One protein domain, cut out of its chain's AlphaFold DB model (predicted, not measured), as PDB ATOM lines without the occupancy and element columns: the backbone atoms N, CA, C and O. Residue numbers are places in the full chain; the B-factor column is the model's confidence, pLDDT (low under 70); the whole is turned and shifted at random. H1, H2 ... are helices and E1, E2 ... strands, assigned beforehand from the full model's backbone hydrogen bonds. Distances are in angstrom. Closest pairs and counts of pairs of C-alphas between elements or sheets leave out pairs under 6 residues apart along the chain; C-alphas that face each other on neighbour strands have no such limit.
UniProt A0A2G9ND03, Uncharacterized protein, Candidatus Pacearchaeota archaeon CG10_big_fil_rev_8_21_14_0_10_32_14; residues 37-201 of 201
ATOM      1  N   ASP A  37      26.779 -25.433  43.668       54.25
ATOM      2  CA  ASP A  37      26.659 -26.642  42.840       54.25
ATOM      3  C   ASP A  37      25.259 -26.907  42.244       54.25
ATOM      4  O   ASP A  37      25.174 -27.536  41.190       54.25
ATOM      5  N   LYS A  38      24.137 -26.467  42.843       56.41
ATOM      6  CA  LYS A  38      22.791 -26.893  42.368       56.41
ATOM      7  C   LYS A  38      22.355 -26.210  41.075       56.41
ATOM      8  O   LYS A  38      21.913 -26.884  40.142       56.41
ATOM      9  N   VAL A  39      22.516 -24.891  40.995       59.84
ATOM     10  CA  VAL A  39      22.212 -24.121  39.779       59.84
ATOM     11  C   VAL A  39      23.148 -24.556  38.654       59.84
ATOM     12  O   VAL A  39      22.697 -24.837  37.547       59.84
ATOM     13  N   GLN A  40      24.443 -24.697  38.938       60.69
ATOM     14  CA  GLN A  40      25.441 -25.154  37.968       60.69
ATOM     15  C   GLN A  40      25.175 -26.588  37.498       60.69
ATOM     16  O   GLN A  40      25.236 -26.848  36.294       60.69
ATOM     17  N   ALA A  41      24.776 -27.491  38.397       65.06
ATOM     18  CA  ALA A  41      24.324 -28.827  38.030       65.06
ATOM     19  C   ALA A  41      23.091 -28.758  37.122       65.06
ATOM     20  O   ALA A  41      23.099 -29.356  36.051       65.06
ATOM     21  N   GLY A  42      22.052 -28.000  37.489       67.81
ATOM     22  CA  GLY A  42      20.849 -27.832  36.665       67.81
ATOM     23  C   GLY A  42      21.161 -27.292  35.265       67.81
ATOM     24  O   GLY A  42      20.624 -27.776  34.269       67.81
ATOM     25  N   ARG A  43      22.099 -26.345  35.162       70.00
ATOM     26  CA  ARG A  43      22.585 -25.818  33.880       70.00
ATOM     27  C   ARG A  43      23.332 -26.880  33.072       70.00
ATOM     28  O   ARG A  43      23.017 -27.033  31.898       70.00
ATOM     29  N   ALA A  44      24.251 -27.625  33.690       72.62
ATOM     30  CA  ALA A  44      24.963 -28.729  33.047       72.62
ATOM     31  C   ALA A  44      23.997 -29.808  32.534       72.62
ATOM     32  O   ALA A  44      24.111 -30.266  31.404       72.62
ATOM     33  N   LYS A  45      22.977 -30.144  33.322       72.94
ATOM     34  CA  LYS A  45      21.931 -31.107  32.963       72.94
ATOM     35  C   LYS A  45      21.072 -30.628  31.791       72.94
ATOM     36  O   LYS A  45      20.772 -31.420  30.905       72.94
ATOM     37  N   ASN A  46      20.719 -29.341  31.734       73.88
ATOM     38  CA  ASN A  46      20.038 -28.760  30.570       73.88
ATOM     39  C   ASN A  46      20.914 -28.812  29.309       73.88
ATOM     40  O   ASN A  46      20.394 -29.076  28.229       73.88
ATOM     41  N   SER A  47      22.226 -28.599  29.444       77.62
ATOM     42  CA  SER A  47      23.180 -28.757  28.342       77.62
ATOM     43  C   SER A  47      23.261 -30.195  27.849       77.62
ATOM     44  O   SER A  47      23.109 -30.423  26.653       77.62
ATOM     45  N   ILE A  48      23.399 -31.169  28.752       78.25
ATOM     46  CA  ILE A  48      23.394 -32.597  28.399       78.25
ATOM     47  C   ILE A  48      22.079 -32.967  27.709       78.25
ATOM     48  O   ILE A  48      22.094 -33.644  26.687       78.25
ATOM     49  N   ALA A  49      20.949 -32.475  28.215       78.19
ATOM     50  CA  ALA A  49      19.643 -32.706  27.615       78.19
ATOM     51  C   ALA A  49      19.540 -32.149  26.183       78.19
ATOM     52  O   ALA A  49      19.076 -32.865  25.301       78.19
ATOM     53  N   ALA A  50      20.000 -30.917  25.933       79.75
ATOM     54  CA  ALA A  50      20.035 -30.341  24.585       79.75
ATOM     55  C   ALA A  50      20.932 -31.161  23.642       79.75
ATOM     56  O   ALA A  50      20.521 -31.498  22.533       79.75
ATOM     57  N   VAL A  51      22.125 -31.551  24.107       83.81
ATOM     58  CA  VAL A  51      23.063 -32.365  23.321       83.81
ATOM     59  C   VAL A  51      22.467 -33.730  22.985       83.81
ATOM     60  O   VAL A  51      22.394 -34.089  21.813       83.81
ATOM     61  N   VAL A  52      21.980 -34.474  23.980       84.44
ATOM     62  CA  VAL A  52      21.386 -35.805  23.774       84.44
ATOM     63  C   VAL A  52      20.173 -35.727  22.849       84.44
ATOM     64  O   VAL A  52      20.063 -36.535  21.932       84.44
ATOM     65  N   ALA A  53      19.295 -34.739  23.042       80.88
ATOM     66  CA  ALA A  53      18.139 -34.518  22.180       80.88
ATOM     67  C   ALA A  53      18.542 -34.309  20.719       80.88
ATOM     68  O   ALA A  53      17.969 -34.931  19.825       80.88
ATOM     69  N   GLY A  54      19.545 -33.463  20.480       83.25
ATOM     70  CA  GLY A  54      20.065 -33.198  19.147       83.25
ATOM     71  C   GLY A  54      20.701 -34.427  18.506       83.25
ATOM     72  O   GLY A  54      20.402 -34.733  17.354       83.25
ATOM     73  N   LEU A  55      21.528 -35.166  19.250       88.31
ATOM     74  CA  LEU A  55      22.196 -36.375  18.756       88.31
ATOM     75  C   LEU A  55      21.193 -37.492  18.432       88.31
ATOM     76  O   LEU A  55      21.238 -38.067  17.345       88.31
ATOM     77  N   VAL A  56      20.252 -37.780  19.338       87.75
ATOM     78  CA  VAL A  56      19.199 -38.785  19.110       87.75
ATOM     79  C   VAL A  56      18.264 -38.341  17.984       87.75
ATOM     80  O   VAL A  56      17.925 -39.141  17.114       87.75
ATOM     81  N   GLY A  57      17.878 -37.065  17.959       83.19
ATOM     82  CA  GLY A  57      17.042 -36.496  16.908       83.19
ATOM     83  C   GLY A  57      17.684 -36.605  15.528       83.19
ATOM     84  O   GLY A  57      17.020 -37.012  14.580       83.19
ATOM     85  N   GLN A  58      18.991 -36.359  15.422       86.00
ATOM     86  CA  GLN A  58      19.723 -36.546  14.173       86.00
ATOM     87  C   GLN A  58      19.734 -38.018  13.742       86.00
ATOM     88  O   GLN A  58      19.478 -38.309  12.573       86.00
ATOM     89  N   LYS A  59      19.990 -38.943  14.678       86.81
ATOM     90  CA  LYS A  59      20.005 -40.394  14.420       86.81
ATOM     91  C   LYS A  59      18.648 -40.920  13.948       86.81
ATOM     92  O   LYS A  59      18.614 -41.785  13.080       86.81
ATOM     93  N   LEU A  60      17.552 -40.417  14.513       83.19
ATOM     94  CA  LEU A  60      16.197 -40.866  14.186       83.19
ATOM     95  C   LEU A  60      15.608 -40.158  12.961       83.19
ATOM     96  O   LEU A  60      14.921 -40.785  12.159       83.19
ATOM     97  N   TYR A  61      15.839 -38.851  12.831       80.00
ATOM     98  CA  TYR A  61      15.000 -37.988  12.000       80.00
ATOM     99  C   TYR A  61      15.763 -37.096  11.026       80.00
ATOM    100  O   TYR A  61      15.115 -36.377  10.262       80.00
ATOM    101  N   GLY A  62      17.100 -37.157  10.999       78.94
ATOM    102  CA  GLY A  62      17.920 -36.530   9.966       78.94
ATOM    103  C   GLY A  62      17.633 -35.040   9.831       78.94
ATOM    104  O   GLY A  62      18.196 -34.284  10.599       78.94
ATOM    105  N   ASN A  63      16.762 -34.652   8.891       72.00
ATOM    106  CA  ASN A  63      16.392 -33.286   8.473       72.00
ATOM    107  C   ASN A  63      15.195 -32.636   9.216       72.00
ATOM    108  O   ASN A  63      14.581 -31.713   8.683       72.00
ATOM    109  N   SER A  64      14.778 -33.143  10.376       71.94
ATOM    110  CA  SER A  64      13.520 -32.707  11.005       71.94
ATOM    111  C   SER A  64      13.671 -31.519  11.957       71.94
ATOM    112  O   SER A  64      14.668 -31.413  12.676       71.94
ATOM    113  N   VAL A  65      12.622 -30.689  12.035       69.00
ATOM    114  CA  VAL A  65      12.385 -29.813  13.189       69.00
ATOM    115  C   VAL A  65      11.909 -30.700  14.339       69.00
ATOM    116  O   VAL A  65      10.937 -31.443  14.210       69.00
ATOM    117  N   ILE A  66      12.609 -30.649  15.462       67.19
ATOM    118  CA  ILE A  66      12.391 -31.495  16.627       67.19
ATOM    119  C   ILE A  66      11.757 -30.674  17.736       67.19
ATOM    120  O   ILE A  66      12.325 -29.687  18.196       67.19
ATOM    121  N   ASP A  67      10.619 -31.150  18.222       60.22
ATOM    122  CA  ASP A  67      10.088 -30.790  19.524       60.22
ATOM    123  C   ASP A  67      10.331 -31.933  20.499       60.22
ATOM    124  O   ASP A  67       9.937 -33.068  20.250       60.22
ATOM    125  N   LEU A  68      10.949 -31.640  21.632       59.69
ATOM    126  CA  LEU A  68      11.155 -32.589  22.709       59.69
ATOM    127  C   LEU A  68      10.630 -32.001  24.013       59.69
ATOM    128  O   LEU A  68      11.048 -30.938  24.460       59.69
ATOM    129  N   GLU A  69       9.736 -32.735  24.650       55.19
ATOM    130  CA  GLU A  69       9.289 -32.462  26.009       55.19
ATOM    131  C   GLU A  69      10.116 -33.320  26.962       55.19
ATOM    132  O   GLU A  69      10.147 -34.537  26.792       55.19
ATOM    133  N   ILE A  70      10.822 -32.707  27.918       55.53
ATOM    134  CA  ILE A  70      11.579 -33.449  28.931       55.53
ATOM    135  C   ILE A  70      10.935 -33.230  30.292       55.53
ATOM    136  O   ILE A  70      11.003 -32.138  30.866       55.53
ATOM    137  N   GLN A  71      10.354 -34.294  30.829       45.94
ATOM    138  CA  GLN A  71       9.830 -34.344  32.177       45.94
ATOM    139  C   GLN A  71      10.984 -34.622  33.146       45.94
ATOM    140  O   GLN A  71      11.547 -35.713  33.181       45.94
ATOM    141  N   LYS A  72      11.362 -33.599  33.913       51.22
ATOM    142  CA  LYS A  72      12.282 -33.706  35.053       51.22
ATOM    143  C   LYS A  72      11.456 -33.872  36.319       51.22
ATOM    144  O   LYS A  72      10.362 -33.317  36.421       51.22
ATOM    145  N   SER A  73      11.995 -34.553  37.320       40.94
ATOM    146  CA  SER A  73      11.375 -34.700  38.645       40.94
ATOM    147  C   SER A  73      11.384 -33.414  39.497       40.94
ATOM    148  O   SER A  73      11.088 -33.463  40.688       40.94
ATOM    149  N   PHE A  74      11.667 -32.252  38.896       47.25
ATOM    150  CA  PHE A  74      11.484 -30.938  39.507       47.25
ATOM    151  C   PHE A  74      11.226 -29.842  38.459       47.25
ATOM    152  O   PHE A  74      11.633 -29.941  37.300       47.25
ATOM    153  N   PHE A  75      10.509 -28.808  38.895       43.69
ATOM    154  CA  PHE A  75      10.084 -27.640  38.119       43.69
ATOM    155  C   PHE A  75      11.288 -26.755  37.704       43.69
ATOM    156  O   PHE A  75      12.298 -26.753  38.407       43.69
ATOM    157  N   PRO A  76      11.223 -25.981  36.599       51.06
ATOM    158  CA  PRO A  76      10.159 -25.920  35.596       51.06
ATOM    159  C   PRO A  76      10.273 -27.007  34.521       51.06
ATOM    160  O   PRO A  76      11.365 -27.432  34.131       51.06
ATOM    161  N   TYR A  77       9.116 -27.396  33.983       58.66
ATOM    162  CA  TYR A  77       9.048 -28.152  32.736       58.66
ATOM    163  C   TYR A  77       9.741 -27.370  31.621       58.66
ATOM    164  O   TYR A  77       9.576 -26.156  31.505       58.66
ATOM    165  N   ALA A  78      10.523 -28.072  30.807       62.69
ATOM    166  CA  ALA A  78      11.291 -27.467  29.735       62.69
ATOM    167  C   ALA A  78      11.067 -28.236  28.437       62.69
ATOM    168  O   ALA A  78      11.043 -29.470  28.427       62.69
ATOM    169  N   ARG A  79      10.956 -27.491  27.340       70.94
ATOM    170  CA  ARG A  79      10.921 -28.037  25.988       70.94
ATOM    171  C   ARG A  79      12.266 -27.792  25.323       70.94
ATOM    172  O   ARG A  79      12.800 -26.687  25.414       70.94
ATOM    173  N   VAL A  80      12.792 -28.815  24.662       73.62
ATOM    174  CA  VAL A  80      13.867 -28.662  23.688       73.62
ATOM    175  C   VAL A  80      13.226 -28.520  22.316       73.62
ATOM    176  O   VAL A  80      12.456 -29.379  21.905       73.62
ATOM    177  N   THR A  81      13.504 -27.438  21.610       76.88
ATOM    178  CA  THR A  81      13.142 -27.278  20.198       76.88
ATOM    179  C   THR A  81      14.404 -27.297  19.363       76.88
ATOM    180  O   THR A  81      15.470 -26.961  19.867       76.88
ATOM    181  N   GLY A  82      14.332 -27.627  18.086       78.62
ATOM    182  CA  GLY A  82      15.512 -27.537  17.245       78.62
ATOM    183  C   GLY A  82      15.322 -28.089  15.859       78.62
ATOM    184  O   GLY A  82      14.221 -28.445  15.470       78.62
ATOM    185  N   GLU A  83      16.420 -28.173  15.137       83.25
ATOM    186  CA  GLU A  83      16.515 -28.729  13.800       83.25
ATOM    187  C   GLU A  83      17.749 -29.614  13.735       83.25
ATOM    188  O   GLU A  83      18.809 -29.283  14.279       83.25
ATOM    189  N   THR A  84      17.631 -30.740  13.052       83.62
ATOM    190  CA  THR A  84      18.779 -31.573  12.703       83.62
ATOM    191  C   THR A  84      18.876 -31.685  11.189       83.62
ATOM    192  O   THR A  84      17.904 -31.462  10.475       83.62
ATOM    193  N   SER A  85      20.055 -32.043  10.697       83.88
ATOM    194  CA  SER A  85      20.301 -32.562   9.351       83.88
ATOM    195  C   SER A  85      21.347 -33.684   9.435       83.88
ATOM    196  O   SER A  85      22.017 -33.809  10.465       83.88
ATOM    197  N   PRO A  86      21.596 -34.468   8.371       82.69
ATOM    198  CA  PRO A  86      22.716 -35.410   8.332       82.69
ATOM    199  C   PRO A  86      24.089 -34.792   8.638       82.69
ATOM    200  O   PRO A  86      25.023 -35.523   8.952       82.69
ATOM    201  N   THR A  87      24.239 -33.468   8.532       85.50
ATOM    202  CA  THR A  87      25.526 -32.775   8.692       85.50
ATOM    203  C   THR A  87      25.525 -31.698   9.773       85.50
ATOM    204  O   THR A  87      26.558 -31.064   9.993       85.50
ATOM    205  N   SER A  88      24.399 -31.459  10.450       87.44
ATOM    206  CA  SER A  88      24.293 -30.412  11.467       87.44
ATOM    207  C   SER A  88      23.219 -30.688  12.507       87.44
ATOM    208  O   SER A  88      22.232 -31.366  12.246       87.44
ATOM    209  N   ILE A  89      23.374 -30.087  13.678       88.50
ATOM    210  CA  ILE A  89      22.413 -30.119  14.776       88.50
ATOM    211  C   ILE A  89      22.273 -28.705  15.320       88.50
ATOM    212  O   ILE A  89      23.261 -27.985  15.457       88.50
ATOM    213  N   ASN A  90      21.049 -28.309  15.635       86.56
ATOM    214  CA  ASN A  90      20.741 -27.007  16.190       86.56
ATOM    215  C   ASN A  90      19.569 -27.123  17.174       86.56
ATOM    216  O   ASN A  90      18.421 -27.128  16.752       86.56
ATOM    217  N   THR A  91      19.829 -27.251  18.474       82.62
ATOM    218  CA  THR A  91      18.792 -27.507  19.493       82.62
ATOM    219  C   THR A  91      18.853 -26.527  20.654       82.62
ATOM    220  O   THR A  91      19.912 -26.031  21.022       82.62
ATOM    221  N   TYR A  92      17.702 -26.251  21.253       80.06
ATOM    222  CA  TYR A  92      17.483 -25.140  22.165       80.06
ATOM    223  C   TYR A  92      16.584 -25.585  23.304       80.06
ATOM    224  O   TYR A  92      15.474 -26.037  23.054       80.06
ATOM    225  N   VAL A  93      17.018 -25.412  24.546       75.25
ATOM    226  CA  VAL A  93      16.141 -25.484  25.721       75.25
ATOM    227  C   VAL A  93      15.761 -24.051  26.065       75.25
ATOM    228  O   VAL A  93      16.642 -23.299  26.482       75.25
ATOM    229  N   ASP A  94      14.495 -23.665  25.915       67.94
ATOM    230  CA  ASP A  94      14.062 -22.308  26.270       67.94
ATOM    231  C   ASP A  94      13.540 -22.246  27.710       67.94
ATOM    232  O   ASP A  94      12.540 -22.878  28.057       67.94
ATOM    233  N   LEU A  95      14.255 -21.517  28.569       65.31
ATOM    234  CA  LEU A  95      13.910 -21.291  29.971       65.31
ATOM    235  C   LEU A  95      14.400 -19.908  30.394       65.31
ATOM    236  O   LEU A  95      15.598 -19.644  30.327       65.31
ATOM    237  N   THR A  96      13.514 -19.093  30.969       53.38
ATOM    238  CA  THR A  96      13.713 -17.666  31.304       53.38
ATOM    239  C   THR A  96      15.070 -17.292  31.925       53.38
ATOM    240  O   THR A  96      15.542 -16.181  31.712       53.38
ATOM    241  N   LEU A  97      15.720 -18.191  32.678       52.19
ATOM    242  CA  LEU A  97      17.006 -17.939  33.353       52.19
ATOM    243  C   LEU A  97      18.111 -18.946  33.008       52.19
ATOM    244  O   LEU A  97      19.242 -18.840  33.491       52.19
ATOM    245  N   THR A  98      17.799 -19.970  32.218       58.06
ATOM    246  CA  THR A  98      18.734 -21.064  31.955       58.06
ATOM    247  C   THR A  98      18.722 -21.548  30.520       58.06
ATOM    248  O   THR A  98      19.191 -22.670  30.321       58.06
ATOM    249  N   SER A  99      18.253 -20.747  29.561       66.75
ATOM    250  CA  SER A  99      18.251 -21.141  28.155       66.75
ATOM    251  C   SER A  99      19.614 -21.683  27.731       66.75
ATOM    252  O   SER A  99      20.666 -21.205  28.176       66.75
ATOM    253  N   VAL A 100      19.577 -22.758  26.955       75.94
ATOM    254  CA  VAL A 100      20.765 -23.446  26.459       75.94
ATOM    255  C   VAL A 100      20.591 -23.677  24.977       75.94
ATOM    256  O   VAL A 100      19.519 -24.092  24.547       75.94
ATOM    257  N   HIS A 101      21.652 -23.447  24.219       83.31
ATOM    258  CA  HIS A 101      21.644 -23.622  22.780       83.31
ATOM    259  C   HIS A 101      22.818 -24.497  22.354       83.31
ATOM    260  O   HIS A 101      23.960 -24.095  22.515       83.31
ATOM    261  N   PHE A 102      22.542 -25.689  21.835       86.12
ATOM    262  CA  PHE A 102      23.531 -26.584  21.247       86.12
ATOM    263  C   PHE A 102      23.537 -26.461  19.722       86.12
ATOM    264  O   PHE A 102      22.513 -26.685  19.074       86.12
ATOM    265  N   GLN A 103      24.699 -26.166  19.150       87.75
ATOM    266  CA  GLN A 103      24.941 -26.161  17.712       87.75
ATOM    267  C   GLN A 103      26.094 -27.094  17.378       87.75
ATOM    268  O   GLN A 103      27.144 -26.987  17.991       87.75
ATOM    269  N   ALA A 104      25.948 -27.956  16.378       87.50
ATOM    270  CA  ALA A 104      27.051 -28.746  15.835       87.50
ATOM    271  C   ALA A 104      26.963 -28.852  14.314       87.50
ATOM    272  O   ALA A 104      25.873 -28.814  13.739       87.50
ATOM    273  N   LYS A 105      28.109 -28.984  13.650       91.94
ATOM    274  CA  LYS A 105      28.242 -29.163  12.201       91.94
ATOM    275  C   LYS A 105      29.382 -30.126  11.894       91.94
ATOM    276  O   LYS A 105      30.334 -30.225  12.660       91.94
ATOM    277  N   ASN A 106      29.305 -30.824  10.766       88.69
ATOM    278  CA  ASN A 106      30.405 -31.671  10.321       88.69
ATOM    279  C   ASN A 106      31.641 -30.827   9.992       88.69
ATOM    280  O   ASN A 106      31.561 -29.859   9.234       88.69
ATOM    281  N   ASN A 107      32.787 -31.233  10.523       86.62
ATOM    282  CA  ASN A 107      34.084 -30.706  10.127       86.62
ATOM    283  C   ASN A 107      34.587 -31.362   8.825       86.62
ATOM    284  O   ASN A 107      33.907 -32.183   8.205       86.62
ATOM    285  N   SER A 108      35.809 -31.019   8.409       84.00
ATOM    286  CA  SER A 108      36.449 -31.543   7.190       84.00
ATOM    287  C   SER A 108      36.654 -33.064   7.179       84.00
ATOM    288  O   SER A 108      36.899 -33.634   6.118       84.00
ATOM    289  N   TYR A 109      36.530 -33.726   8.333       83.56
ATOM    290  CA  TYR A 109      36.614 -35.178   8.483       83.56
ATOM    291  C   TYR A 109      35.236 -35.855   8.550       83.56
ATOM    292  O   TYR A 109      35.163 -37.026   8.919       83.56
ATOM    293  N   ASN A 110      34.154 -35.140   8.216       83.25
ATOM    294  CA  ASN A 110      32.766 -35.601   8.341       83.25
ATOM    295  C   ASN A 110      32.381 -36.026   9.768       83.25
ATOM    296  O   ASN A 110      31.530 -36.894   9.949       83.25
ATOM    297  N   LYS A 111      33.002 -35.414  10.780       85.06
ATOM    298  CA  LYS A 111      32.672 -35.628  12.190       85.06
ATOM    299  C   LYS A 111      31.975 -34.396  12.739       85.06
ATOM    300  O   LYS A 111      32.424 -33.284  12.468       85.06
ATOM    301  N   LEU A 112      30.903 -34.584  13.505       85.06
ATOM    302  CA  LEU A 112      30.213 -33.484  14.171       85.06
ATOM    303  C   LEU A 112      31.132 -32.790  15.175       85.06
ATOM    304  O   LEU A 112      31.732 -33.429  16.040       85.06
ATOM    305  N   GLU A 113      31.183 -31.473  15.074       88.56
ATOM    306  CA  GLU A 113      31.882 -30.578  15.980       88.56
ATOM    307  C   GLU A 113      30.970 -29.396  16.296       88.56
ATOM    308  O   GLU A 113      30.277 -28.883  15.414       88.56
ATOM    309  N   GLY A 114      30.890 -29.003  17.558       84.69
ATOM    310  CA  GLY A 114      29.876 -28.056  17.982       84.69
ATOM    311  C   GLY A 114      30.106 -27.458  19.346       84.69
ATOM    312  O   GLY A 114      31.008 -27.857  20.070       84.69
ATOM    313  N   GLU A 115      29.240 -26.524  19.703       84.69
ATOM    314  CA  GLU A 115      29.288 -25.817  20.966       84.69
ATOM    315  C   GLU A 115      27.905 -25.735  21.609       84.69
ATOM    316  O   GLU A 115      26.869 -25.667  20.941       84.69
ATOM    317  N   VAL A 116      27.886 -25.736  22.937       78.50
ATOM    318  CA  VAL A 116      26.708 -25.387  23.725       78.50
ATOM    319  C   VAL A 116      26.914 -23.996  24.303       78.50
ATOM    320  O   VAL A 116      27.738 -23.811  25.200       78.50
ATOM    321  N   HIS A 117      26.135 -23.030  23.826       71.19
ATOM    322  CA  HIS A 117      26.183 -21.647  24.271       71.19
ATOM    323  C   HIS A 117      25.267 -21.397  25.471       71.19
ATOM    324  O   HIS A 117      24.075 -21.738  25.476       71.19
ATOM    325  N   LYS A 118      25.836 -20.727  26.478       65.75
ATOM    326  CA  LYS A 118      25.146 -20.095  27.606       65.75
ATOM    327  C   LYS A 118      25.977 -18.916  28.116       65.75
ATOM    328  O   LYS A 118      27.194 -18.943  28.006       65.75
ATOM    329  N   SER A 119      25.344 -17.931  28.759       51.28
ATOM    330  CA  SER A 119      25.991 -16.713  29.283       51.28
ATOM    331  C   SER A 119      27.210 -16.918  30.207       51.28
ATOM    332  O   SER A 119      27.919 -15.953  30.462       51.28
ATOM    333  N   GLU A 120      27.464 -18.127  30.726       51.62
ATOM    334  CA  GLU A 120      28.532 -18.398  31.710       51.62
ATOM    335  C   GLU A 120      29.229 -19.768  31.543       51.62
ATOM    336  O   GLU A 120      30.098 -20.114  32.346       51.62
ATOM    337  N   ILE A 121      28.831 -20.594  30.565       61.28
ATOM    338  CA  ILE A 121      29.355 -21.957  30.386       61.28
ATOM    339  C   ILE A 121      29.432 -22.260  28.894       61.28
ATOM    340  O   ILE A 121      28.392 -22.247  28.234       61.28
ATOM    341  N   ASN A 122      30.621 -22.619  28.417       68.38
ATOM    342  CA  ASN A 122      30.810 -23.132  27.068       68.38
ATOM    343  C   ASN A 122      31.032 -24.638  27.153       68.38
ATOM    344  O   ASN A 122      31.857 -25.102  27.945       68.38
ATOM    345  N   TRP A 123      30.277 -25.399  26.367       76.06
ATOM    346  CA  TRP A 123      30.652 -26.779  26.075       76.06
ATOM    347  C   TRP A 123      31.116 -26.875  24.636       76.06
ATOM    348  O   TRP A 123      30.527 -26.232  23.779       76.06
ATOM    349  N   GLU A 124      32.096 -27.721  24.386       82.75
ATOM    350  CA  GLU A 124      32.543 -28.150  23.072       82.75
ATOM    351  C   GLU A 124      32.153 -29.614  22.899       82.75
ATOM    352  O   GLU A 124      32.343 -30.430  23.797       82.75
ATOM    353  N   VAL A 125      31.584 -29.955  21.753       83.94
ATOM    354  CA  VAL A 125      31.163 -31.305  21.392       83.94
ATOM    355  C   VAL A 125      31.992 -31.756  20.210       83.94
ATOM    356  O   VAL A 125      32.051 -31.069  19.195       83.94
ATOM    357  N   LYS A 126      32.581 -32.940  20.315       86.94
ATOM    358  CA  LYS A 126      33.395 -33.554  19.277       86.94
ATOM    359  C   LYS A 126      33.002 -35.007  19.092       86.94
ATOM    360  O   LYS A 126      33.118 -35.828  19.997       86.94
ATOM    361  N   GLN A 127      32.585 -35.361  17.889       86.19
ATOM    362  CA  GLN A 127      32.345 -36.746  17.530       86.19
ATOM    363  C   GLN A 127      33.680 -37.480  17.369       86.19
ATOM    364  O   GLN A 127      34.541 -37.086  16.582       86.19
ATOM    365  N   ILE A 128      33.860 -38.562  18.121       87.44
ATOM    366  CA  ILE A 128      35.057 -39.408  18.088       87.44
ATOM    367  C   ILE A 128      34.866 -40.539  17.074       87.44
ATOM    368  O   ILE A 128      35.765 -40.803  16.265       87.44
ATOM    369  N   SER A 129      33.679 -41.146  17.061       87.81
ATOM    370  CA  SER A 129      33.221 -42.139  16.081       87.81
ATOM    371  C   SER A 129      31.728 -41.959  15.797       87.81
ATOM    372  O   SER A 129      31.079 -41.141  16.442       87.81
ATOM    373  N   ASP A 130      31.173 -42.729  14.860       84.81
ATOM    374  CA  ASP A 130      29.771 -42.616  14.432       84.81
ATOM    375  C   ASP A 130      28.776 -42.546  15.595       84.81
ATOM    376  O   ASP A 130      27.794 -41.814  15.509       84.81
ATOM    377  N   ASP A 131      29.057 -43.252  16.691       89.75
ATOM    378  CA  ASP A 131      28.171 -43.360  17.848       89.75
ATOM    379  C   ASP A 131      28.749 -42.753  19.136       89.75
ATOM    380  O   ASP A 131      28.032 -42.714  20.131       89.75
ATOM    381  N   ARG A 132      30.014 -42.300  19.156       90.88
ATOM    382  CA  ARG A 132      30.705 -41.811  20.366       90.88
ATOM    383  C   ARG A 132      31.102 -40.346  20.243       90.88
ATOM    384  O   ARG A 132      31.710 -39.943  19.250       90.88
ATOM    385  N   TYR A 133      30.843 -39.583  21.296       87.44
ATOM    386  CA  TYR A 133      31.019 -38.140  21.371       87.44
ATOM    387  C   TYR A 133      31.745 -37.773  22.662       87.44
ATOM    388  O   TYR A 133      31.388 -38.241  23.738       87.44
ATOM    389  N   GLU A 134      32.743 -36.911  22.548       86.31
ATOM    390  CA  GLU A 134      33.415 -36.263  23.667       86.31
ATOM    391  C   GLU A 134      32.853 -34.849  23.804       86.31
ATOM    392  O   GLU A 134      32.759 -34.112  22.823       86.31
ATOM    393  N   ILE A 135      32.417 -34.489  25.003       82.06
ATOM    394  CA  ILE A 135      31.710 -33.243  25.281       82.06
ATOM    395  C   ILE A 135      32.415 -32.562  26.454       82.06
ATOM    396  O   ILE A 135      32.219 -32.927  27.612       82.06
ATOM    397  N   SER A 136      33.253 -31.580  26.156       80.94
ATOM    398  CA  SER A 136      34.096 -30.889  27.131       80.94
ATOM    399  C   SER A 136      33.446 -29.589  27.566       80.94
ATOM    400  O   SER A 136      32.989 -28.808  26.744       80.94
ATOM    401  N   ARG A 137      33.394 -29.337  28.867       72.69
ATOM    402  CA  ARG A 137      32.882 -28.108  29.465       72.69
ATOM    403  C   ARG A 137      34.047 -27.272  29.965       72.69
ATOM    404  O   ARG A 137      34.829 -27.764  30.774       72.69
ATOM    405  N   TRP A 138      34.058 -25.998  29.591       63.81
ATOM    406  CA  TRP A 138      35.010 -25.008  30.078       63.81
ATOM    407  C   TRP A 138      34.265 -23.855  30.745       63.81
ATOM    408  O   TRP A 138      33.338 -23.262  30.178       63.81
ATOM    409  N   GLY A 139      34.647 -23.528  31.975       60.84
ATOM    410  CA  GLY A 139      34.037 -22.419  32.698       60.84
ATOM    411  C   GLY A 139      34.885 -21.945  33.872       60.84
ATOM    412  O   GLY A 139      35.645 -22.728  34.431       60.84
ATOM    413  N   PRO A 140      34.708 -20.690  34.326       47.62
ATOM    414  CA  PRO A 140      35.592 -20.028  35.298       47.62
ATOM    415  C   PRO A 140      35.675 -20.703  36.681       47.62
ATOM    416  O   PRO A 140      36.437 -20.262  37.535       47.62
ATOM    417  N   LYS A 141      34.881 -21.751  36.922       50.75
ATOM    418  CA  LYS A 141      34.845 -22.513  38.175       50.75
ATOM    419  C   LYS A 141      34.780 -24.038  37.981       50.75
ATOM    420  O   LYS A 141      34.874 -24.762  38.968       50.75
ATOM    421  N   PHE A 142      34.550 -24.541  36.763       58.00
ATOM    422  CA  PHE A 142      34.137 -25.934  36.572       58.00
ATOM    423  C   PHE A 142      34.492 -26.486  35.185       58.00
ATOM    424  O   PHE A 142      33.698 -26.358  34.246       58.00
ATOM    425  N   ASP A 143      35.614 -27.192  35.108       65.81
ATOM    426  CA  ASP A 143      35.956 -28.001  33.942       65.81
ATOM    427  C   ASP A 143      35.434 -29.433  34.127       65.81
ATOM    428  O   ASP A 143      35.440 -29.986  35.235       65.81
ATOM    429  N   GLY A 144      34.936 -30.032  33.051       72.25
ATOM    430  CA  GLY A 144      34.445 -31.409  33.052       72.25
ATOM    431  C   GLY A 144      34.350 -31.967  31.641       72.25
ATOM    432  O   GLY A 144      34.286 -31.206  30.683       72.25
ATOM    433  N   ALA A 145      34.335 -33.285  31.511       79.19
ATOM    434  CA  ALA A 145      34.246 -33.970  30.228       79.19
ATOM    435  C   ALA A 145      33.171 -35.054  30.300       79.19
ATOM    436  O   ALA A 145      33.140 -35.836  31.241       79.19
ATOM    437  N   LEU A 146      32.283 -35.103  29.314       81.25
ATOM    438  CA  LEU A 146      31.306 -36.168  29.127       81.25
ATOM    439  C   LEU A 146      31.716 -37.003  27.917       81.25
ATOM    440  O   LEU A 146      31.760 -36.500  26.799       81.25
ATOM    441  N   ASP A 147      31.972 -38.286  28.143       88.06
ATOM    442  CA  ASP A 147      32.075 -39.285  27.080       88.06
ATOM    443  C   ASP A 147      30.711 -39.949  26.914       88.06
ATOM    444  O   ASP A 147      30.199 -40.557  27.855       88.06
ATOM    445  N   LEU A 148      30.094 -39.785  25.749       89.94
ATOM    446  CA  LEU A 148      28.728 -40.201  25.468       89.94
ATOM    447  C   LEU A 148      28.689 -41.122  24.250       89.94
ATOM    448  O   LEU A 148      29.245 -40.816  23.201       89.94
ATOM    449  N   THR A 149      27.955 -42.221  24.363       92.25
ATOM    450  CA  THR A 149      27.637 -43.143  23.274       92.25
ATOM    451  C   THR A 149      26.128 -43.169  23.033       92.25
ATOM    452  O   THR A 149      25.355 -43.372  23.970       92.25
ATOM    453  N   VAL A 150      25.707 -42.992  21.780       90.25
ATOM    454  CA  VAL A 150      24.308 -43.078  21.328       90.25
ATOM    455  C   VAL A 150      24.235 -44.094  20.194       90.25
ATOM    456  O   VAL A 150      24.673 -43.808  19.080       90.25
ATOM    457  N   LYS A 151      23.718 -45.291  20.484       91.31
ATOM    458  CA  LYS A 151      23.751 -46.430  19.557       91.31
ATOM    459  C   LYS A 151      22.621 -47.421  19.820       91.31
ATOM    460  O   LYS A 151      22.357 -47.739  20.975       91.31
ATOM    461  N   ASP A 152      22.018 -47.965  18.762       89.19
ATOM    462  CA  ASP A 152      21.102 -49.120  18.813       89.19
ATOM    463  C   ASP A 152      19.996 -48.994  19.882       89.19
ATOM    464  O   ASP A 152      19.714 -49.924  20.640       89.19
ATOM    465  N   GLY A 153      19.394 -47.804  19.991       88.62
ATOM    466  CA  GLY A 153      18.332 -47.523  20.963       88.62
ATOM    467  C   GLY A 153      18.818 -47.346  22.406       88.62
ATOM    468  O   GLY A 153      18.006 -47.314  23.332       88.62
ATOM    469  N   LYS A 154      20.130 -47.222  22.629       92.06
ATOM    470  CA  LYS A 154      20.757 -47.008  23.937       92.06
ATOM    471  C   LYS A 154      21.563 -45.717  23.978       92.06
ATOM    472  O   LYS A 154      22.173 -45.302  22.994       92.06
ATOM    473  N   ILE A 155      21.582 -45.114  25.159       90.44
ATOM    474  CA  ILE A 155      22.389 -43.949  25.510       90.44
ATOM    475  C   ILE A 155      23.225 -44.364  26.715       90.44
ATOM    476  O   ILE A 155      22.682 -44.871  27.693       90.44
ATOM    477  N   SER A 156      24.534 -44.180  26.657       91.25
ATOM    478  CA  SER A 156      25.417 -44.484  27.784       91.25
ATOM    479  C   SER A 156      26.580 -43.516  27.812       91.25
ATOM    480  O   SER A 156      27.117 -43.192  26.758       91.25
ATOM    481  N   GLY A 157      27.017 -43.090  28.983       88.44
ATOM    482  CA  GLY A 157      28.161 -42.206  29.101       88.44
ATOM    483  C   GLY A 157      28.579 -41.950  30.534       88.44
ATOM    484  O   GLY A 157      27.896 -42.338  31.482       88.44
ATOM    485  N   THR A 158      29.698 -41.258  30.676       86.19
ATOM    486  CA  THR A 158      30.219 -40.838  31.973       86.19
ATOM    487  C   THR A 158      30.632 -39.383  31.874       86.19
ATOM    488  O   THR A 158      31.463 -39.021  31.042       86.19
ATOM    489  N   PHE A 159      30.035 -38.543  32.714       78.56
ATOM    490  CA  PHE A 159      30.510 -37.184  32.935       78.56
ATOM    491  C   PHE A 159      31.529 -37.218  34.065       78.56
ATOM    492  O   PHE A 159      31.179 -37.583  35.178       78.56
ATOM    493  N   ILE A 160      32.768 -36.854  33.766       74.81
ATOM    494  CA  ILE A 160      33.896 -36.818  34.688       74.81
ATOM    495  C   ILE A 160      34.215 -35.361  34.997       74.81
ATOM    496  O   ILE A 160      34.319 -34.519  34.098       74.81
ATOM    497  N   ARG A 161      34.430 -35.060  36.274       70.38
ATOM    498  CA  ARG A 161      34.880 -33.743  36.732       70.38
ATOM    499  C   ARG A 161      36.084 -33.903  37.648       70.38
ATOM    500  O   ARG A 161      36.083 -34.729  38.554       70.38
ATOM    501  N   GLY A 162      37.081 -33.037  37.469       56.59
ATOM    502  CA  GLY A 162      38.198 -32.937  38.405       56.59
ATOM    503  C   GLY A 162      37.707 -32.531  39.800       56.59
ATOM    504  O   GLY A 162      37.184 -31.430  39.986       56.59
ATOM    505  N   GLY A 163      37.851 -33.424  40.776       55.31
ATOM    506  CA  GLY A 163      37.440 -33.209  42.164       55.31
ATOM    507  C   GLY A 163      36.833 -34.471  42.787       55.31
ATOM    508  O   GLY A 163      36.469 -35.395  42.071       55.31
ATOM    509  N   PRO A 164      36.719 -34.544  44.121       44.78
ATOM    510  CA  PRO A 164      36.516 -35.821  44.801       44.78
ATOM    511  C   PRO A 164      35.145 -36.507  44.614       44.78
ATOM    512  O   PRO A 164      35.029 -37.646  45.043       44.78
ATOM    513  N   HIS A 165      34.115 -35.898  43.995       51.28
ATOM    514  CA  HIS A 165      32.740 -36.447  44.055       51.28
ATOM    515  C   HIS A 165      31.788 -36.102  42.885       51.28
ATOM    516  O   HIS A 165      30.624 -35.789  43.132       51.28
ATOM    517  N   PHE A 166      32.218 -36.135  41.619       60.50
ATOM    518  CA  PHE A 166      31.357 -35.643  40.524       60.50
ATOM    519  C   PHE A 166      31.324 -36.485  39.250       60.50
ATOM    520  O   PHE A 166      30.911 -35.976  38.210       60.50
ATOM    521  N   ASP A 167      31.683 -37.761  39.340       70.31
ATOM    522  CA  ASP A 167      31.484 -38.662  38.212       70.31
ATOM    523  C   ASP A 167      30.000 -39.044  38.141       70.31
ATOM    524  O   ASP A 167      29.447 -39.605  39.091       70.31
ATOM    525  N   TRP A 168      29.329 -38.676  37.051       75.69
ATOM    526  CA  TRP A 168      27.923 -39.008  36.820       75.69
ATOM    527  C   TRP A 168      27.806 -40.046  35.721       75.69
ATOM    528  O   TRP A 168      28.328 -39.865  34.619       75.69
ATOM    529  N   ASN A 169      27.061 -41.104  36.012       81.06
ATOM    530  CA  ASN A 169      26.729 -42.108  35.017       81.06
ATOM    531  C   ASN A 169      25.486 -41.660  34.266       81.06
ATOM    532  O   ASN A 169      24.450 -41.370  34.859       81.06
ATOM    533  N   VAL A 170      25.595 -41.611  32.949       81.75
ATOM    534  CA  VAL A 170      24.503 -41.275  32.047       81.75
ATOM    535  C   VAL A 170      24.053 -42.572  31.395       81.75
ATOM    536  O   VAL A 170      24.831 -43.197  30.684       81.75
ATOM    537  N   ASN A 171      22.816 -42.993  31.624       86.50
ATOM    538  CA  ASN A 171      22.247 -44.215  31.065       86.50
ATOM    539  C   ASN A 171      20.864 -43.925  30.504       86.50
ATOM    540  O   ASN A 171      20.077 -43.225  31.118       86.50
ATOM    541  N   GLY A 172      20.524 -44.468  29.347       86.75
ATOM    542  CA  GLY A 172      19.245 -44.174  28.734       86.75
ATOM    543  C   GLY A 172      18.900 -45.072  27.566       86.75
ATOM    544  O   GLY A 172      19.681 -45.915  27.123       86.75
ATOM    545  N   THR A 173      17.694 -44.874  27.060       89.69
ATOM    546  CA  THR A 173      17.146 -45.575  25.905       89.69
ATOM    547  C   THR A 173      16.442 -44.596  24.989       89.69
ATOM    548  O   THR A 173      15.896 -43.589  25.439       89.69
ATOM    549  N   TYR A 174      16.428 -44.912  23.702       88.81
ATOM    550  CA  TYR A 174      15.553 -44.271  22.734       88.81
ATOM    551  C   TYR A 174      14.957 -45.319  21.798       88.81
ATOM    552  O   TYR A 174      15.481 -46.426  21.680       88.81
ATOM    553  N   ASN A 175      13.843 -45.001  21.146       87.62
ATOM    554  CA  ASN A 175      13.222 -45.906  20.182       87.62
ATOM    555  C   ASN A 175      12.698 -45.165  18.948       87.62
ATOM    556  O   ASN A 175      12.637 -43.936  18.921       87.62
ATOM    557  N   ASP A 176      12.253 -45.934  17.956       84.94
ATOM    558  CA  ASP A 176      11.766 -45.413  16.672       84.94
ATOM    559  C   ASP A 176      10.520 -44.518  16.809       84.94
ATOM    560  O   ASP A 176      10.249 -43.670  15.960       84.94
ATOM    561  N   SER A 177       9.772 -44.653  17.912       79.94
ATOM    562  CA  SER A 177       8.626 -43.784  18.232       79.94
ATOM    563  C   SER A 177       9.024 -42.421  18.817       79.94
ATOM    564  O   SER A 177       8.151 -41.638  19.202       79.94
ATOM    565  N   GLY A 178      10.329 -42.158  18.930       75.38
ATOM    566  CA  GLY A 178      10.890 -40.924  19.466       75.38
ATOM    567  C   GLY A 178      10.883 -40.856  20.989       75.38
ATOM    568  O   GLY A 178      11.227 -39.822  21.550       75.38
ATOM    569  N   LYS A 179      10.499 -41.927  21.699       82.00
ATOM    570  CA  LYS A 179      10.566 -41.948  23.165       82.00
ATOM    571  C   LYS A 179      12.028 -41.991  23.586       82.00
ATOM    572  O   LYS A 179      12.747 -42.869  23.122       82.00
ATOM    573  N   VAL A 180      12.434 -41.087  24.471       78.44
ATOM    574  CA  VAL A 180      13.781 -41.001  25.043       78.44
ATOM    575  C   VAL A 180      13.655 -41.033  26.558       78.44
ATOM    576  O   VAL A 180      12.946 -40.211  27.127       78.44
ATOM    577  N   ASN A 181      14.342 -41.959  27.214       80.69
ATOM    578  CA  ASN A 181      14.475 -41.973  28.670       80.69
ATOM    579  C   ASN A 181      15.961 -41.870  28.979       80.69
ATOM    580  O   ASN A 181      16.745 -42.656  28.445       80.69
ATOM    581  N   LEU A 182      16.361 -40.918  29.805       75.00
ATOM    582  CA  LEU A 182      17.750 -40.694  30.168       75.00
ATOM    583  C   LEU A 182      17.848 -40.488  31.673       75.00
ATOM    584  O   LEU A 182      17.329 -39.532  32.225       75.00
ATOM    585  N   GLU A 183      18.553 -41.372  32.340       74.62
ATOM    586  CA  GLU A 183      18.902 -41.290  33.742       74.62
ATOM    587  C   GLU A 183      20.339 -40.780  33.869       74.62
ATOM    588  O   GLU A 183      21.271 -41.313  33.269       74.62
ATOM    589  N   ILE A 184      20.517 -39.711  34.634       70.38
ATOM    590  CA  ILE A 184      21.820 -39.207  35.048       70.38
ATOM    591  C   ILE A 184      21.926 -39.533  36.528       70.38
ATOM    592  O   ILE A 184      21.368 -38.804  37.348       70.38
ATOM    593  N   ASP A 185      22.597 -40.631  36.858       64.69
ATOM    594  CA  ASP A 185      22.855 -41.022  38.239       64.69
ATOM    595  C   ASP A 185      24.054 -40.232  38.771       64.69
ATOM    596  O   ASP A 185      25.158 -40.269  38.218       64.69
ATOM    597  N   GLY A 186      23.808 -39.466  39.828       58.03
ATOM    598  CA  GLY A 186      24.779 -38.583  40.449       58.03
ATOM    599  C   GLY A 186      24.752 -38.748  41.960       58.03
ATOM    600  O   GLY A 186      23.690 -38.892  42.571       58.03
ATOM    601  N   HIS A 187      25.927 -38.686  42.583       50.00
ATOM    602  CA  HIS A 187      26.058 -38.771  44.034       50.00
ATOM    603  C   HIS A 187      25.216 -37.714  44.776       50.00
ATOM    604  O   HIS A 187      24.896 -36.650  44.243       50.00
ATOM    605  N   LEU A 188      24.882 -38.008  46.040       50.31
ATOM    606  CA  LEU A 188      24.153 -37.115  46.958       50.31
ATOM    607  C   LEU A 188      22.706 -36.784  46.533       50.31
ATOM    608  O   LEU A 188      22.244 -35.663  46.744       50.31
ATOM    609  N   ASN A 189      21.978 -37.747  45.952       49.38
ATOM    610  CA  ASN A 189      20.598 -37.568  45.458       49.38
ATOM    611  C   ASN A 189      20.462 -36.438  44.424       49.38
ATOM    612  O   ASN A 189      19.402 -35.832  44.279       49.38
ATOM    613  N   LEU A 190      21.542 -36.150  43.695       49.28
ATOM    614  CA  LEU A 190      21.513 -35.258  42.540       49.28
ATOM    615  C   LEU A 190      21.144 -36.012  41.256       49.28
ATOM    616  O   LEU A 190      21.164 -35.397  40.189       49.28
ATOM    617  N   GLY A 191      20.817 -37.305  41.354       51.41
ATOM    618  CA  GLY A 191      20.330 -38.109  40.243       51.41
ATOM    619  C   GLY A 191      19.053 -37.529  39.629       51.41
ATOM    620  O   GLY A 191      18.200 -36.993  40.338       51.41
ATOM    621  N   ILE A 192      18.938 -37.575  38.303       55.50
ATOM    622  CA  ILE A 192      17.764 -37.093  37.565       55.50
ATOM    623  C   ILE A 192      17.381 -38.092  36.497       55.50
ATOM    624  O   ILE A 192      18.227 -38.526  35.723       55.50
ATOM    625  N   THR A 193      16.082 -38.328  36.384       56.97
ATOM    626  CA  THR A 193      15.479 -38.937  35.206       56.97
ATOM    627  C   THR A 193      14.960 -37.835  34.281       56.97
ATOM    628  O   THR A 193      14.298 -36.886  34.709       56.97
ATOM    629  N   LEU A 194      15.331 -37.931  33.016       58.56
ATOM    630  CA  LEU A 194      14.875 -37.134  31.892       58.56
ATOM    631  C   LEU A 194      14.045 -38.083  31.029       58.56
ATOM    632  O   LEU A 194      14.582 -38.790  30.178       58.56
ATOM    633  N   ASP A 195      12.741 -38.109  31.267       62.47
ATOM    634  CA  ASP A 195      11.805 -38.868  30.440       62.47
ATOM    635  C   ASP A 195      11.162 -37.921  29.438       62.47
ATOM    636  O   ASP A 195      10.648 -36.862  29.800       62.47
ATOM    637  N   GLY A 196      11.199 -38.270  28.159       63.12
ATOM    638  CA  GLY A 196      10.718 -37.384  27.117       63.12
ATOM    639  C   GLY A 196      10.340 -38.077  25.823       63.12
ATOM    640  O   GLY A 196      10.554 -39.275  25.618       63.12
ATOM    641  N   LYS A 197       9.747 -37.301  24.922       70.12
ATOM    642  CA  LYS A 197       9.414 -37.748  23.569       70.12
ATOM    643  C   LYS A 197       9.852 -36.705  22.554       70.12
ATOM    644  O   LYS A 197       9.398 -35.568  22.607       70.12
ATOM    645  N   ILE A 198      10.708 -37.121  21.630       69.25
ATOM    646  CA  ILE A 198      11.049 -36.405  20.407       69.25
ATOM    647  C   ILE A 198       9.884 -36.574  19.431       69.25
ATOM    648  O   ILE A 198       9.482 -37.691  19.106       69.25
ATOM    649  N   ILE A 199       9.334 -35.459  18.972       64.19
ATOM    650  CA  ILE A 199       8.281 -35.394  17.965       64.19
ATOM    651  C   ILE A 199       8.824 -34.556  16.809       64.19
ATOM    652  O   ILE A 199       9.187 -33.395  16.997       64.19
ATOM    653  N   SER A 200       8.895 -35.163  15.624       63.06
ATOM    654  CA  SER A 200       9.149 -34.438  14.377       63.06
ATOM    655  C   SER A 200       7.858 -33.743  13.938       63.06
ATOM    656  O   SER A 200       6.785 -34.355  14.002       63.06
ATOM    657  N   LYS A 201       7.956 -32.465  13.570       57.81
ATOM    658  CA  LYS A 201       6.853 -31.686  12.994       57.81
ATOM    659  C   LYS A 201       6.994 -31.546  11.489       57.81
ATOM    660  O   LYS A 201       8.120 -31.250  11.036       57.81
TER     661      LYS A 201
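This is residues 37 to 201 of the 201 residues of an uncharacterized protein of Candidatus Pacearchaeota archaeon CG10_big_fil_rev_8_21_14_0_10_32_14 (UniProt A0A2G9ND03). This is a closed barrel of twelve strands, E1 to E12, wrapped round one long helix, H1, which runs through its inside, nearer to the wall of E2, E3 and E4 than to the wall across from it. Each strand folds back beside the one before, and E12 meets E1 to shut the ring. The printed part has 165 residues, with one named helix first and twelve named strands after it, antiparallel throughout; the class is mixed, helices and strands. It is compact, with a radius of gyration of the C-alphas of 14.4 A, and rounded, spanning 39 by 34 by 30 A.

Walk round the ring through E1, residues 65 to 72, E2, 78 to 85, E3, 88 to 93, E4, 100 to 106, E5, 112 to 117, E6, 122 to 129, E7, 132 to 138, E8, 144 to 151, E9, 154 to 161, E10, 168 to 174, E11, 179 to 185, and E12, 192 to 200. They make a meander, each strand the antiparallel neighbour of the one before. For instance, in the hairpin E2 and E3, at 171 degrees, N 83 and O 90 are 2.8 A apart, within hydrogen-bond range. Look next at the hairpin E6 and E7, at 160 degrees, where N 124 and O 136 are 2.7 A apart. In the hairpin E9 and E10, at 162 degrees, N 157 and O 170 are 2.8 A apart. The ring closes where E12 and E1 are antiparallel at 157 degrees, with N 67 and O 199 2.9 A apart. The sheet curls round H1, residues 37 to 61. The closest C-alphas of H1 and E3 are those of Gly 54 and Ile 89, 5.8 A apart. Those of H1 and E2 are Gln 58 and Thr 84, at 5.3 A. H1 is near E6, E7 and E11. In H1 every O i to N i+4 pair is within hydrogen-bond range.

Find C-alpha 37 at (26.659, -26.642, 42.840); from there H1 runs 34.9 A to C-alpha 61 at (15.000, -37.988, 12.000). The longest strand by residues, E12, covers 24.9 A and ends at C-alpha 200, at (9.149, -34.438, 14.377). E9 covers 23.2 A, E2 22.9 A and E8 22.8 A.

The two C-alphas farthest apart, those of Pro 164 and Lys 201, are 43.7 A apart. The printed part has no cut, and no link is long. Mean pLDDT of the printed part is 73.6; 58 residues are under 70, among them residues 65 to 78 and 185 to 196.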